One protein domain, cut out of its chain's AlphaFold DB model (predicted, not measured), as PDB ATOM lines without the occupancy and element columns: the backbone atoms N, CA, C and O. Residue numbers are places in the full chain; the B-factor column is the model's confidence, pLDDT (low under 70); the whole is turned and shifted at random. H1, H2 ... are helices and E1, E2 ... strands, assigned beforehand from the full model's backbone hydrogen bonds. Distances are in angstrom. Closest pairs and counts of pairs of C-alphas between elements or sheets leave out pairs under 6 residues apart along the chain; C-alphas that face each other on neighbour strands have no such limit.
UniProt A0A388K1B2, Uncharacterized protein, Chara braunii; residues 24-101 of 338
ATOM      1  N   SER A  24      24.328 -32.377   2.901       88.44
ATOM      2  CA  SER A  24      23.408 -32.682   1.798       88.44
ATOM      3  C   SER A  24      23.833 -33.860   0.911       88.44
ATOM      4  O   SER A  24      23.068 -34.265   0.046       88.44
ATOM      5  N   MET A  25      25.062 -34.368   1.057       90.94
ATOM      6  CA  MET A  25      25.535 -35.573   0.365       90.94
ATOM      7  C   MET A  25      25.251 -36.846   1.165       90.94
ATOM      8  O   MET A  25      25.463 -37.936   0.642       90.94
ATOM      9  N   LEU A  26      24.836 -36.720   2.427       89.94
ATOM     10  CA  LEU A  26      24.518 -37.850   3.281       89.94
ATOM     11  C   LEU A  26      23.030 -38.187   3.136       89.94
ATOM     12  O   LEU A  26      22.178 -37.327   3.346       89.94
ATOM     13  N   VAL A  27      22.740 -39.435   2.786       91.19
ATOM     14  CA  VAL A  27      21.390 -39.934   2.508       91.19
ATOM     15  C   VAL A  27      21.103 -41.101   3.451       91.19
ATOM     16  O   VAL A  27      21.981 -41.929   3.695       91.19
ATOM     17  N   GLU A  28      19.905 -41.140   4.032       90.31
ATOM     18  CA  GLU A  28      19.451 -42.271   4.846       90.31
ATOM     19  C   GLU A  28      19.041 -43.435   3.927       90.31
ATOM     20  O   GLU A  28      18.554 -43.222   2.820       90.31
ATOM     21  N   ALA A  29      19.289 -44.674   4.342       88.19
ATOM     22  CA  ALA A  29      18.952 -45.857   3.562       88.19
ATOM     23  C   ALA A  29      17.472 -46.222   3.753       88.19
ATOM     24  O   ALA A  29      17.068 -46.606   4.851       88.19
ATOM     25  N   ASP A  30      16.687 -46.181   2.672       87.06
ATOM     26  CA  ASP A  30      15.232 -46.421   2.685       87.06
ATOM     27  C   ASP A  30      14.828 -47.745   3.362       87.06
ATOM     28  O   ASP A  30      13.779 -47.850   3.995       87.06
ATOM     29  N   ASN A  31      15.680 -48.769   3.250       84.06
ATOM     30  CA  ASN A  31      15.460 -50.103   3.811       84.06
ATOM     31  C   ASN A  31      16.049 -50.308   5.222       84.06
ATOM     32  O   ASN A  31      15.869 -51.381   5.804       84.06
ATOM     33  N   LYS A  32      16.770 -49.324   5.774       83.06
ATOM     34  CA  LYS A  32      17.413 -49.410   7.089       83.06
ATOM     35  C   LYS A  32      17.479 -48.030   7.768       83.06
ATOM     36  O   LYS A  32      18.509 -47.359   7.672       83.06
ATOM     37  N   PRO A  33      16.440 -47.648   8.535       85.38
ATOM     38  CA  PRO A  33      16.457 -46.442   9.362       85.38
ATOM     39  C   PRO A  33      17.699 -46.375  10.262       85.38
ATOM     40  O   PRO A  33      18.124 -47.383  10.836       85.38
ATOM     41  N   GLY A  34      18.310 -45.199  10.371       84.56
ATOM     42  CA  GLY A  34      19.592 -44.980  11.046       84.56
ATOM     43  C   GLY A  34      20.825 -45.479  10.279       84.56
ATOM     44  O   GLY A  34      21.943 -45.263  10.742       84.56
ATOM     45  N   GLY A  35      20.670 -46.126   9.121       89.94
ATOM     46  CA  GLY A  35      21.763 -46.395   8.188       89.94
ATOM     47  C   GLY A  35      21.931 -45.227   7.218       89.94
ATOM     48  O   GLY A  35      20.974 -44.844   6.560       89.94
ATOM     49  N   TRP A  36      23.134 -44.670   7.103       91.44
ATOM     50  CA  TRP A  36      23.419 -43.520   6.241       91.44
ATOM     51  C   TRP A  36      24.552 -43.828   5.269       91.44
ATOM     52  O   TRP A  36      25.540 -44.447   5.653       91.44
ATOM     53  N   TYR A  37      24.460 -43.345   4.036       92.06
ATOM     54  CA  TYR A  37      25.512 -43.465   3.026       92.06
ATOM     55  C   TYR A  37      25.801 -42.110   2.375       92.06
ATOM     56  O   TYR A  37      25.051 -41.148   2.540       92.06
ATOM     57  N   ILE A  38      26.916 -42.016   1.654       92.38
ATOM     58  CA  ILE A  38      27.307 -40.796   0.941       92.38
ATOM     59  C   ILE A  38      26.979 -40.971  -0.535       92.38
ATOM     60  O   ILE A  38      27.495 -41.880  -1.185       92.38
ATOM     61  N   ASN A  39      26.175 -40.064  -1.084       91.31
ATOM     62  CA  ASN A  39      25.878 -39.997  -2.511       91.31
ATOM     63  C   ASN A  39      27.074 -39.400  -3.282       91.31
ATOM     64  O   ASN A  39      27.083 -38.239  -3.697       91.31
ATOM     65  N   SER A  40      28.150 -40.184  -3.379       89.81
ATOM     66  CA  SER A  40      29.351 -39.884  -4.157       89.81
ATOM     67  C   SER A  40      30.123 -41.168  -4.444       89.81
ATOM     68  O   SER A  40      30.470 -41.901  -3.519       89.81
ATOM     69  N   ALA A  41      30.468 -41.402  -5.712       86.56
ATOM     70  CA  ALA A  41      31.197 -42.598  -6.147       86.56
ATOM     71  C   ALA A  41      32.520 -42.828  -5.385       86.56
ATOM     72  O   ALA A  41      32.884 -43.967  -5.121       86.56
ATOM     73  N   GLN A  42      33.205 -41.760  -4.956       87.88
ATOM     74  CA  GLN A  42      34.466 -41.850  -4.200       87.88
ATOM     75  C   GLN A  42      34.318 -42.509  -2.820       87.88
ATOM     76  O   GLN A  42      35.295 -43.022  -2.275       87.88
ATOM     77  N   TYR A  43      33.101 -42.487  -2.271       90.00
ATOM     78  CA  TYR A  43      32.750 -43.051  -0.972       90.00
ATOM     79  C   TYR A  43      31.742 -44.211  -1.097       90.00
ATOM     80  O   TYR A  43      31.157 -44.618  -0.090       90.00
ATOM     81  N   ARG A  44      31.555 -44.775  -2.308       89.00
ATOM     82  CA  ARG A  44      30.801 -46.026  -2.515       89.00
ATOM     83  C   ARG A  44      31.372 -47.090  -1.568       89.00
ATOM     84  O   ARG A  44      32.585 -47.229  -1.456       89.00
ATOM     85  N   GLY A  45      30.499 -47.806  -0.863       88.12
ATOM     86  CA  GLY A  45      30.906 -48.813   0.121       88.12
ATOM     87  C   GLY A  45      31.017 -48.333   1.566       88.12
ATOM     88  O   GLY A  45      31.182 -49.174   2.449       88.12
ATOM     89  N   TRP A  46      30.885 -47.033   1.840       92.12
ATOM     90  CA  TRP A  46      30.795 -46.515   3.206       92.12
ATOM     91  C   TRP A  46      29.350 -46.363   3.676       92.12
ATOM     92  O   TRP A  46      28.561 -45.638   3.068       92.12
ATOM     93  N   ILE A  47      29.035 -46.989   4.811       91.25
ATOM     94  CA  ILE A  47      27.753 -46.860   5.512       91.25
ATOM     95  C   ILE A  47      28.021 -46.469   6.966       91.25
ATOM     96  O   ILE A  47      28.779 -47.145   7.654       91.25
ATOM     97  N   PHE A  48      27.408 -45.401   7.463       89.75
ATOM     98  CA  PHE A  48      27.378 -45.076   8.887       89.75
ATOM     99  C   PHE A  48      26.144 -45.723   9.516       89.75
ATOM    100  O   PHE A  48      25.032 -45.504   9.043       89.75
ATOM    101  N   ASP A  49      26.325 -46.513  10.573       88.25
ATOM    102  CA  ASP A  49      25.214 -47.181  11.260       88.25
ATOM    103  C   ASP A  49      24.973 -46.560  12.641       88.25
ATOM    104  O   ASP A  49      25.734 -46.787  13.585       88.25
ATOM    105  N   ASP A  50      23.899 -45.776  12.748       85.06
ATOM    106  CA  ASP A  50      23.444 -45.096  13.969       85.06
ATOM    107  C   ASP A  50      22.776 -46.054  14.973       85.06
ATOM    108  O   ASP A  50      22.528 -45.677  16.116       85.06
ATOM    109  N   ASN A  51      22.499 -47.303  14.569       83.50
ATOM    110  CA  ASN A  51      21.867 -48.317  15.424       83.50
ATOM    111  C   ASN A  51      22.872 -49.150  16.235       83.50
ATOM    112  O   ASN A  51      22.463 -49.959  17.070       83.50
ATOM    113  N   LEU A  52      24.175 -48.996  15.986       81.38
ATOM    114  CA  LEU A  52      25.208 -49.631  16.800       81.38
ATOM    115  C   LEU A  52      25.267 -48.981  18.188       81.38
ATOM    116  O   LEU A  52      25.109 -47.773  18.319       81.38
ATOM    117  N   GLU A  53      25.623 -49.759  19.215       79.56
ATOM    118  CA  GLU A  53      25.928 -49.239  20.563       79.56
ATOM    119  C   GLU A  53      26.986 -48.114  20.526       79.56
ATOM    120  O   GLU A  53      26.949 -47.169  21.312       79.56
ATOM    121  N   LYS A  54      27.911 -48.197  19.560       78.75
ATOM    122  CA  LYS A  54      28.845 -47.130  19.192       78.75
ATOM    123  C   LYS A  54      28.721 -46.840  17.692       78.75
ATOM    124  O   LYS A  54      29.336 -47.565  16.903       78.75
ATOM    125  N   PRO A  55      27.954 -45.812  17.289       82.25
ATOM    126  CA  PRO A  55      27.761 -45.445  15.890       82.25
ATOM    127  C   PRO A  55      29.059 -45.113  15.171       82.25
ATOM    128  O   PRO A  55      29.862 -44.298  15.631       82.25
ATOM    129  N   ARG A  56      29.286 -45.797  14.049       86.00
ATOM    130  CA  ARG A  56      30.560 -45.800  13.325       86.00
ATOM    131  C   ARG A  56      30.344 -46.002  11.831       86.00
ATOM    132  O   ARG A  56      29.346 -46.571  11.397       86.00
ATOM    133  N   TRP A  57      31.345 -45.574  11.067       89.81
ATOM    134  CA  TRP A  57      31.482 -45.916   9.657       89.81
ATOM    135  C   TRP A  57      31.845 -47.396   9.483       89.81
ATOM    136  O   TRP A  57      32.699 -47.938  10.189       89.81
ATOM    137  N   ILE A  58      31.203 -48.036   8.517       88.88
ATOM    138  CA  ILE A  58      31.369 -49.429   8.114       88.88
ATOM    139  C   ILE A  58      31.738 -49.430   6.631       88.88
ATOM    140  O   ILE A  58      31.078 -48.772   5.828       88.88
ATOM    141  N   TRP A  59      32.783 -50.169   6.273       91.38
ATOM    142  CA  TRP A  59      33.122 -50.479   4.890       91.38
ATOM    143  C   TRP A  59      32.512 -51.829   4.509       91.38
ATOM    144  O   TRP A  59      32.817 -52.834   5.160       91.38
ATOM    145  N   VAL A  60      31.663 -51.843   3.478       88.56
ATOM    146  CA  VAL A  60      30.882 -53.029   3.070       88.56
ATOM    147  C   VAL A  60      31.316 -53.678   1.755       88.56
ATOM    148  O   VAL A  60      30.798 -54.746   1.431       88.56
ATOM    149  N   LEU A  61      32.263 -53.094   1.013       86.19
ATOM    150  CA  LEU A  61      32.757 -53.688  -0.237       86.19
ATOM    151  C   LEU A  61      33.898 -54.680   0.002       86.19
ATOM    152  O   LEU A  61      34.713 -54.497   0.912       86.19
ATOM    153  N   SER A  62      34.009 -55.697  -0.850       77.38
ATOM    154  CA  SER A  62      35.247 -56.466  -0.968       77.38
ATOM    155  C   SER A  62      36.400 -55.559  -1.416       77.38
ATOM    156  O   SER A  62      36.262 -54.731  -2.310       77.38
ATOM    157  N   GLY A  63      37.545 -55.663  -0.735       79.94
ATOM    158  CA  GLY A  63      38.724 -54.833  -1.000       79.94
ATOM    159  C   GLY A  63      39.101 -53.878   0.136       79.94
ATOM    160  O   GLY A  63      38.584 -53.954   1.254       79.94
ATOM    161  N   THR A  64      40.070 -53.003  -0.147       79.31
ATOM    162  CA  THR A  64      40.599 -52.033   0.826       79.31
ATOM    163  C   THR A  64      39.812 -50.723   0.726       79.31
ATOM    164  O   THR A  64      39.683 -50.209  -0.384       79.31
ATOM    165  N   PRO A  65      39.322 -50.147   1.841       81.06
ATOM    166  CA  PRO A  65      38.639 -48.856   1.821       81.06
ATOM    167  C   PRO A  65      39.505 -47.754   1.204       81.06
ATOM    168  O   PRO A  65      40.664 -47.580   1.584       81.06
ATOM    169  N   THR A  66      38.918 -46.980   0.291       72.31
ATOM    170  CA  THR A  66      39.601 -45.922  -0.471       72.31
ATOM    171  C   THR A  66      40.012 -44.743   0.415       72.31
ATOM    172  O   THR A  66      41.193 -44.426   0.535       72.31
ATOM    173  N   LEU A  67      39.033 -44.091   1.047       82.50
ATOM    174  CA  LEU A  67      39.188 -42.928   1.922       82.50
ATOM    175  C   LEU A  67      38.105 -42.977   3.006       82.50
ATOM    176  O   LEU A  67      36.924 -43.021   2.676       82.50
ATOM    177  N   LYS A  68      38.476 -42.948   4.293       83.50
ATOM    178  CA  LYS A  68      37.495 -42.865   5.391       83.50
ATOM    179  C   LYS A  68      36.740 -41.523   5.318       83.50
ATOM    180  O   LYS A  68      37.417 -40.495   5.287       83.50
ATOM    181  N   PRO A  69      35.393 -41.499   5.354       87.00
ATOM    182  CA  PRO A  69      34.640 -40.258   5.418       87.00
ATOM    183  C   PRO A  69      34.866 -39.513   6.732       87.00
ATOM    184  O   PRO A  69      34.875 -40.117   7.809       87.00
ATOM    185  N   ASP A  70      34.967 -38.190   6.632       85.19
ATOM    186  CA  ASP A  70      34.962 -37.263   7.765       85.19
ATOM    187  C   ASP A  70      33.670 -36.427   7.754       85.19
ATOM    188  O   ASP A  70      33.652 -35.220   7.519       85.19
ATOM    189  N   ILE A  71      32.548 -37.131   7.901       84.56
ATOM    190  CA  ILE A  71      31.206 -36.563   8.050       84.56
ATOM    191  C   ILE A  71      30.361 -37.490   8.932       84.56
ATOM    192  O   ILE A  71      30.668 -38.675   9.064       84.56
ATOM    193  N   TYR A  72      29.302 -36.959   9.540       81.62
ATOM    194  CA  TYR A  72      28.393 -37.694  10.425       81.62
ATOM    195  C   TYR A  72      26.943 -37.270  10.169       81.62
ATOM    196  O   TYR A  72      26.734 -36.154   9.689       81.62
ATOM    197  N   PRO A  73      25.939 -38.089  10.527       78.94
ATOM    198  CA  PRO A  73      24.531 -37.707  10.433       78.94
ATOM    199  C   PRO A  73      24.155 -36.417  11.187       78.94
ATOM    200  O   PRO A  73      24.872 -36.003  12.120       78.94
ATOM    201  N   PRO A  74      23.034 -35.770  10.797       70.31
ATOM    202  CA  PRO A  74      22.569 -34.544  11.432       70.31
ATOM    203  C   PRO A  74      22.120 -34.787  12.883       70.31
ATOM    204  O   PRO A  74      22.013 -35.915  13.360       70.31
ATOM    205  N   TYR A  75      21.871 -33.703  13.621       56.91
ATOM    206  CA  TYR A  75      21.642 -33.750  15.073       56.91
ATOM    207  C   TYR A  75      20.339 -34.444  15.514       56.91
ATOM    208  O   TYR A  75      20.157 -34.664  16.708       56.91
ATOM    209  N   ASN A  76      19.460 -34.798  14.577       58.84
ATOM    210  CA  ASN A  76      18.241 -35.572  14.809       58.84
ATOM    211  C   ASN A  76      18.465 -37.099  14.804       58.84
ATOM    212  O   ASN A  76      17.508 -37.828  15.061       58.84
ATOM    213  N   SER A  77      19.682 -37.598  14.539       64.81
ATOM    214  CA  SER A  77      19.973 -39.035  14.674       64.81
ATOM    215  C   SER A  77      19.785 -39.505  16.124       64.81
ATOM    216  O   SER A  77      20.005 -38.753  17.086       64.81
ATOM    217  N   ARG A  78      19.368 -40.764  16.293       63.88
ATOM    218  CA  ARG A  78      18.990 -41.341  17.595       63.88
ATOM    219  C   ARG A  78      20.153 -41.286  18.581       63.88
ATOM    220  O   ARG A  78      19.937 -41.053  19.769       63.88
ATOM    221  N   TRP A  79      21.379 -41.423  18.084       61.72
ATOM    222  CA  TRP A  79      22.606 -41.309  18.868       61.72
ATOM    223  C   TRP A  79      22.800 -39.946  19.544       61.72
ATOM    224  O   TRP A  79      23.152 -39.890  20.725       61.72
ATOM    225  N   ARG A  80      22.545 -38.833  18.837       62.69
ATOM    226  CA  ARG A  80      22.690 -37.492  19.438       62.69
ATOM    227  C   ARG A  80      21.564 -37.190  20.422       62.69
ATOM    228  O   ARG A  80      21.817 -36.570  21.455       62.69
ATOM    229  N   LEU A  81      20.358 -37.685  20.143       62.69
ATOM    230  CA  LEU A  81      19.213 -37.610  21.056       62.69
ATOM    231  C   LEU A  81      19.436 -38.426  22.344       62.69
ATOM    232  O   LEU A  81      18.981 -38.017  23.408       62.69
ATOM    233  N   ALA A  82      20.205 -39.519  22.285       58.66
ATOM    234  CA  ALA A  82      20.577 -40.342  23.441       58.66
ATOM    235  C   ALA A  82      21.623 -39.699  24.386       58.66
ATOM    236  O   ALA A  82      22.143 -40.364  25.282       58.66
ATOM    237  N   GLY A  83      21.955 -38.414  24.210       53.72
ATOM    238  CA  GLY A  83      22.837 -37.680  25.125       53.72
ATOM    239  C   GLY A  83      24.326 -38.014  24.990       53.72
ATOM    240  O   GLY A  83      25.112 -37.643  25.868       53.72
ATOM    241  N   ALA A  84      24.738 -38.671  23.899       55.03
ATOM    242  CA  ALA A  84      26.137 -38.960  23.590       55.03
ATOM    243  C   ALA A  84      26.921 -37.665  23.296       55.03
ATOM    244  O   ALA A  84      27.102 -37.227  22.157       55.03
ATOM    245  N   LYS A  85      27.377 -37.024  24.373       55.81
ATOM    246  CA  LYS A  85      28.140 -35.775  24.386       55.81
ATOM    247  C   LYS A  85      29.461 -35.955  23.630       55.81
ATOM    248  O   LYS A  85      30.417 -36.431  24.223       55.81
ATOM    249  N   ARG A  86      29.478 -35.561  22.345       55.69
ATOM    250  CA  ARG A  86      30.628 -35.521  21.409       55.69
ATOM    251  C   ARG A  86      31.642 -36.662  21.602       55.69
ATOM    252  O   ARG A  86      32.541 -36.529  22.426       55.69
ATOM    253  N   MET A  87      31.581 -37.700  20.759       49.78
ATOM    254  CA  MET A  87      32.717 -38.626  20.620       49.78
ATOM    255  C   MET A  87      34.023 -37.838  20.443       49.78
ATOM    256  O   MET A  87      34.096 -36.914  19.630       49.78
ATOM    257  N   GLU A  88      35.049 -38.215  21.201       50.59
ATOM    258  CA  GLU A  88      36.420 -37.831  20.888       50.59
ATOM    259  C   GLU A  88      36.833 -38.577  19.609       50.59
ATOM    260  O   GLU A  88      36.593 -39.780  19.506       50.59
ATOM    261  N   ASP A  89      37.484 -37.908  18.648       47.00
ATOM    262  CA  ASP A  89      37.827 -38.492  17.328       47.00
ATOM    263  C   ASP A  89      38.617 -39.815  17.404       47.00
ATOM    264  O   ASP A  89      38.636 -40.612  16.464       47.00
ATOM    265  N   LYS A  90      39.250 -40.073  18.552       50.59
ATOM    266  CA  LYS A  90      40.008 -41.287  18.872       50.59
ATOM    267  C   LYS A  90      39.136 -42.545  18.942       50.59
ATOM    268  O   LYS A  90      39.635 -43.629  18.656       50.59
ATOM    269  N   ASP A  91      37.853 -42.411  19.276       52.12
ATOM    270  CA  ASP A  91      36.893 -43.522  19.298       52.12
ATOM    271  C   ASP A  91      36.266 -43.803  17.920       52.12
ATOM    272  O   ASP A  91      35.478 -44.743  17.771       52.12
ATOM    273  N   VAL A  92      36.636 -43.052  16.878       54.91
ATOM    274  CA  VAL A  92      36.088 -43.209  15.524       54.91
ATOM    275  C   VAL A  92      36.937 -44.177  14.693       54.91
ATOM    276  O   VAL A  92      37.483 -43.844  13.634       54.91
ATOM    277  N   GLY A  93      37.021 -45.419  15.166       61.47
ATOM    278  CA  GLY A  93      37.386 -46.548  14.309       61.47
ATOM    279  C   GLY A  93      36.316 -46.797  13.238       61.47
ATOM    280  O   GLY A  93      35.169 -46.373  13.392       61.47
ATOM    281  N   TYR A  94      36.677 -47.509  12.171       68.00
ATOM    282  CA  TYR A  94      35.709 -48.046  11.215       68.00
ATOM    283  C   TYR A  94      35.659 -49.573  11.289       68.00
ATOM    284  O   TYR A  94      36.620 -50.211  11.719       68.00
ATOM    285  N   ILE A  95      34.532 -50.157  10.887       77.25
ATOM    286  CA  ILE A  95      34.349 -51.610  10.818       77.25
ATOM    287  C   ILE A  95      34.550 -52.045   9.365       77.25
ATOM    288  O   ILE A  95      33.864 -51.550   8.478       77.25
ATOM    289  N   HIS A  96      35.474 -52.968   9.104       75.44
ATOM    290  CA  HIS A  96      35.587 -53.626   7.799       75.44
ATOM    291  C   HIS A  96      34.729 -54.891   7.825       75.44
ATOM    292  O   HIS A  96      34.984 -55.792   8.625       75.44
ATOM    293  N   LYS A  97      33.669 -54.928   7.016       76.38
ATOM    294  CA  LYS A  97      32.778 -56.085   6.899       76.38
ATOM    295  C   LYS A  97      32.326 -56.221   5.439       76.38
ATOM    296  O   LYS A  97      31.207 -55.817   5.125       76.38
ATOM    297  N   PRO A  98      33.187 -56.750   4.549       71.25
ATOM    298  CA  PRO A  98      32.841 -56.953   3.149       71.25
ATOM    299  C   PRO A  98      31.629 -57.885   3.063       71.25
ATOM    300  O   PRO A  98      31.651 -59.004   3.576       71.25
ATOM    301  N   MET A  99      30.550 -57.375   2.480       71.06
ATOM    302  CA  MET A  99      29.270 -58.064   2.295       71.06
ATOM    303  C   MET A  99      28.764 -57.970   0.852       71.06
ATOM    304  O   MET A  99      27.800 -58.651   0.515       71.06
ATOM    305  N   ILE A 100      29.377 -57.115   0.027       76.75
ATOM    306  CA  ILE A 100      28.990 -56.846  -1.357       76.75
ATOM    307  C   ILE A 100      30.268 -56.784  -2.199       76.75
ATOM    308  O   ILE A 100      31.242 -56.153  -1.784       76.75
ATOM    309  N   ASP A 101      30.271 -57.412  -3.372       80.69
ATOM    310  CA  ASP A 101      31.399 -57.348  -4.301       80.69
ATOM    311  C   ASP A 101      31.248 -56.166  -5.263       80.69
ATOM    312  O   ASP A 101      30.158 -55.926  -5.781       80.69
TER     313      ASP A 101
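What this domain is: This is residues 24 to 101 of the 338 residues of an uncharacterized protein of Chara braunii (UniProt A0A388K1B2). Little regular structure: one strongly twisted five-strand sheet, with a long loop running from E4 through short helix H1 back to E5. Of 78 printed residues, 31 are in named elements, mostly strand: E1 E2 E3 E4 H1 E5, also the mixed sheet's order without H1. It is compact, radius of gyration of the C-alphas 12.2 A, spanning 36 by 28 by 20 A.

Where its parts are: E1, residues 26 to 29, begins at C-alpha (24.518, -37.850, 3.281). E2 is 32 to 38, 14.5 A; E3 46 to 49; E4 56 to 61, 15.8 A; H1 78 to 81; E5 95 to 100, 14.3 A, ending at C-alpha (28.990, -56.846, -1.357).

How they stand to each other: E1 to E4 form a meander, three antiparallel hairpins in a row; N 27 and O 37, N 36 and O 48, N 47 and O 58 are 2.9, 2.8 and 2.9 A apart. E4 and E5 are parallel, 33 degrees, N 59 to O 95 2.8 A. E4, H1, E5 form a strand-helix-strand unit, parallel strands with a helix between, its crossover left-handed. H1, too short for O i to N i+4 pairs, is not on the sheet.

The domain as a whole: No cut; links E4 to H1 and H1 to E5 are long; pLDDT is under 70 at residues 75 to 94.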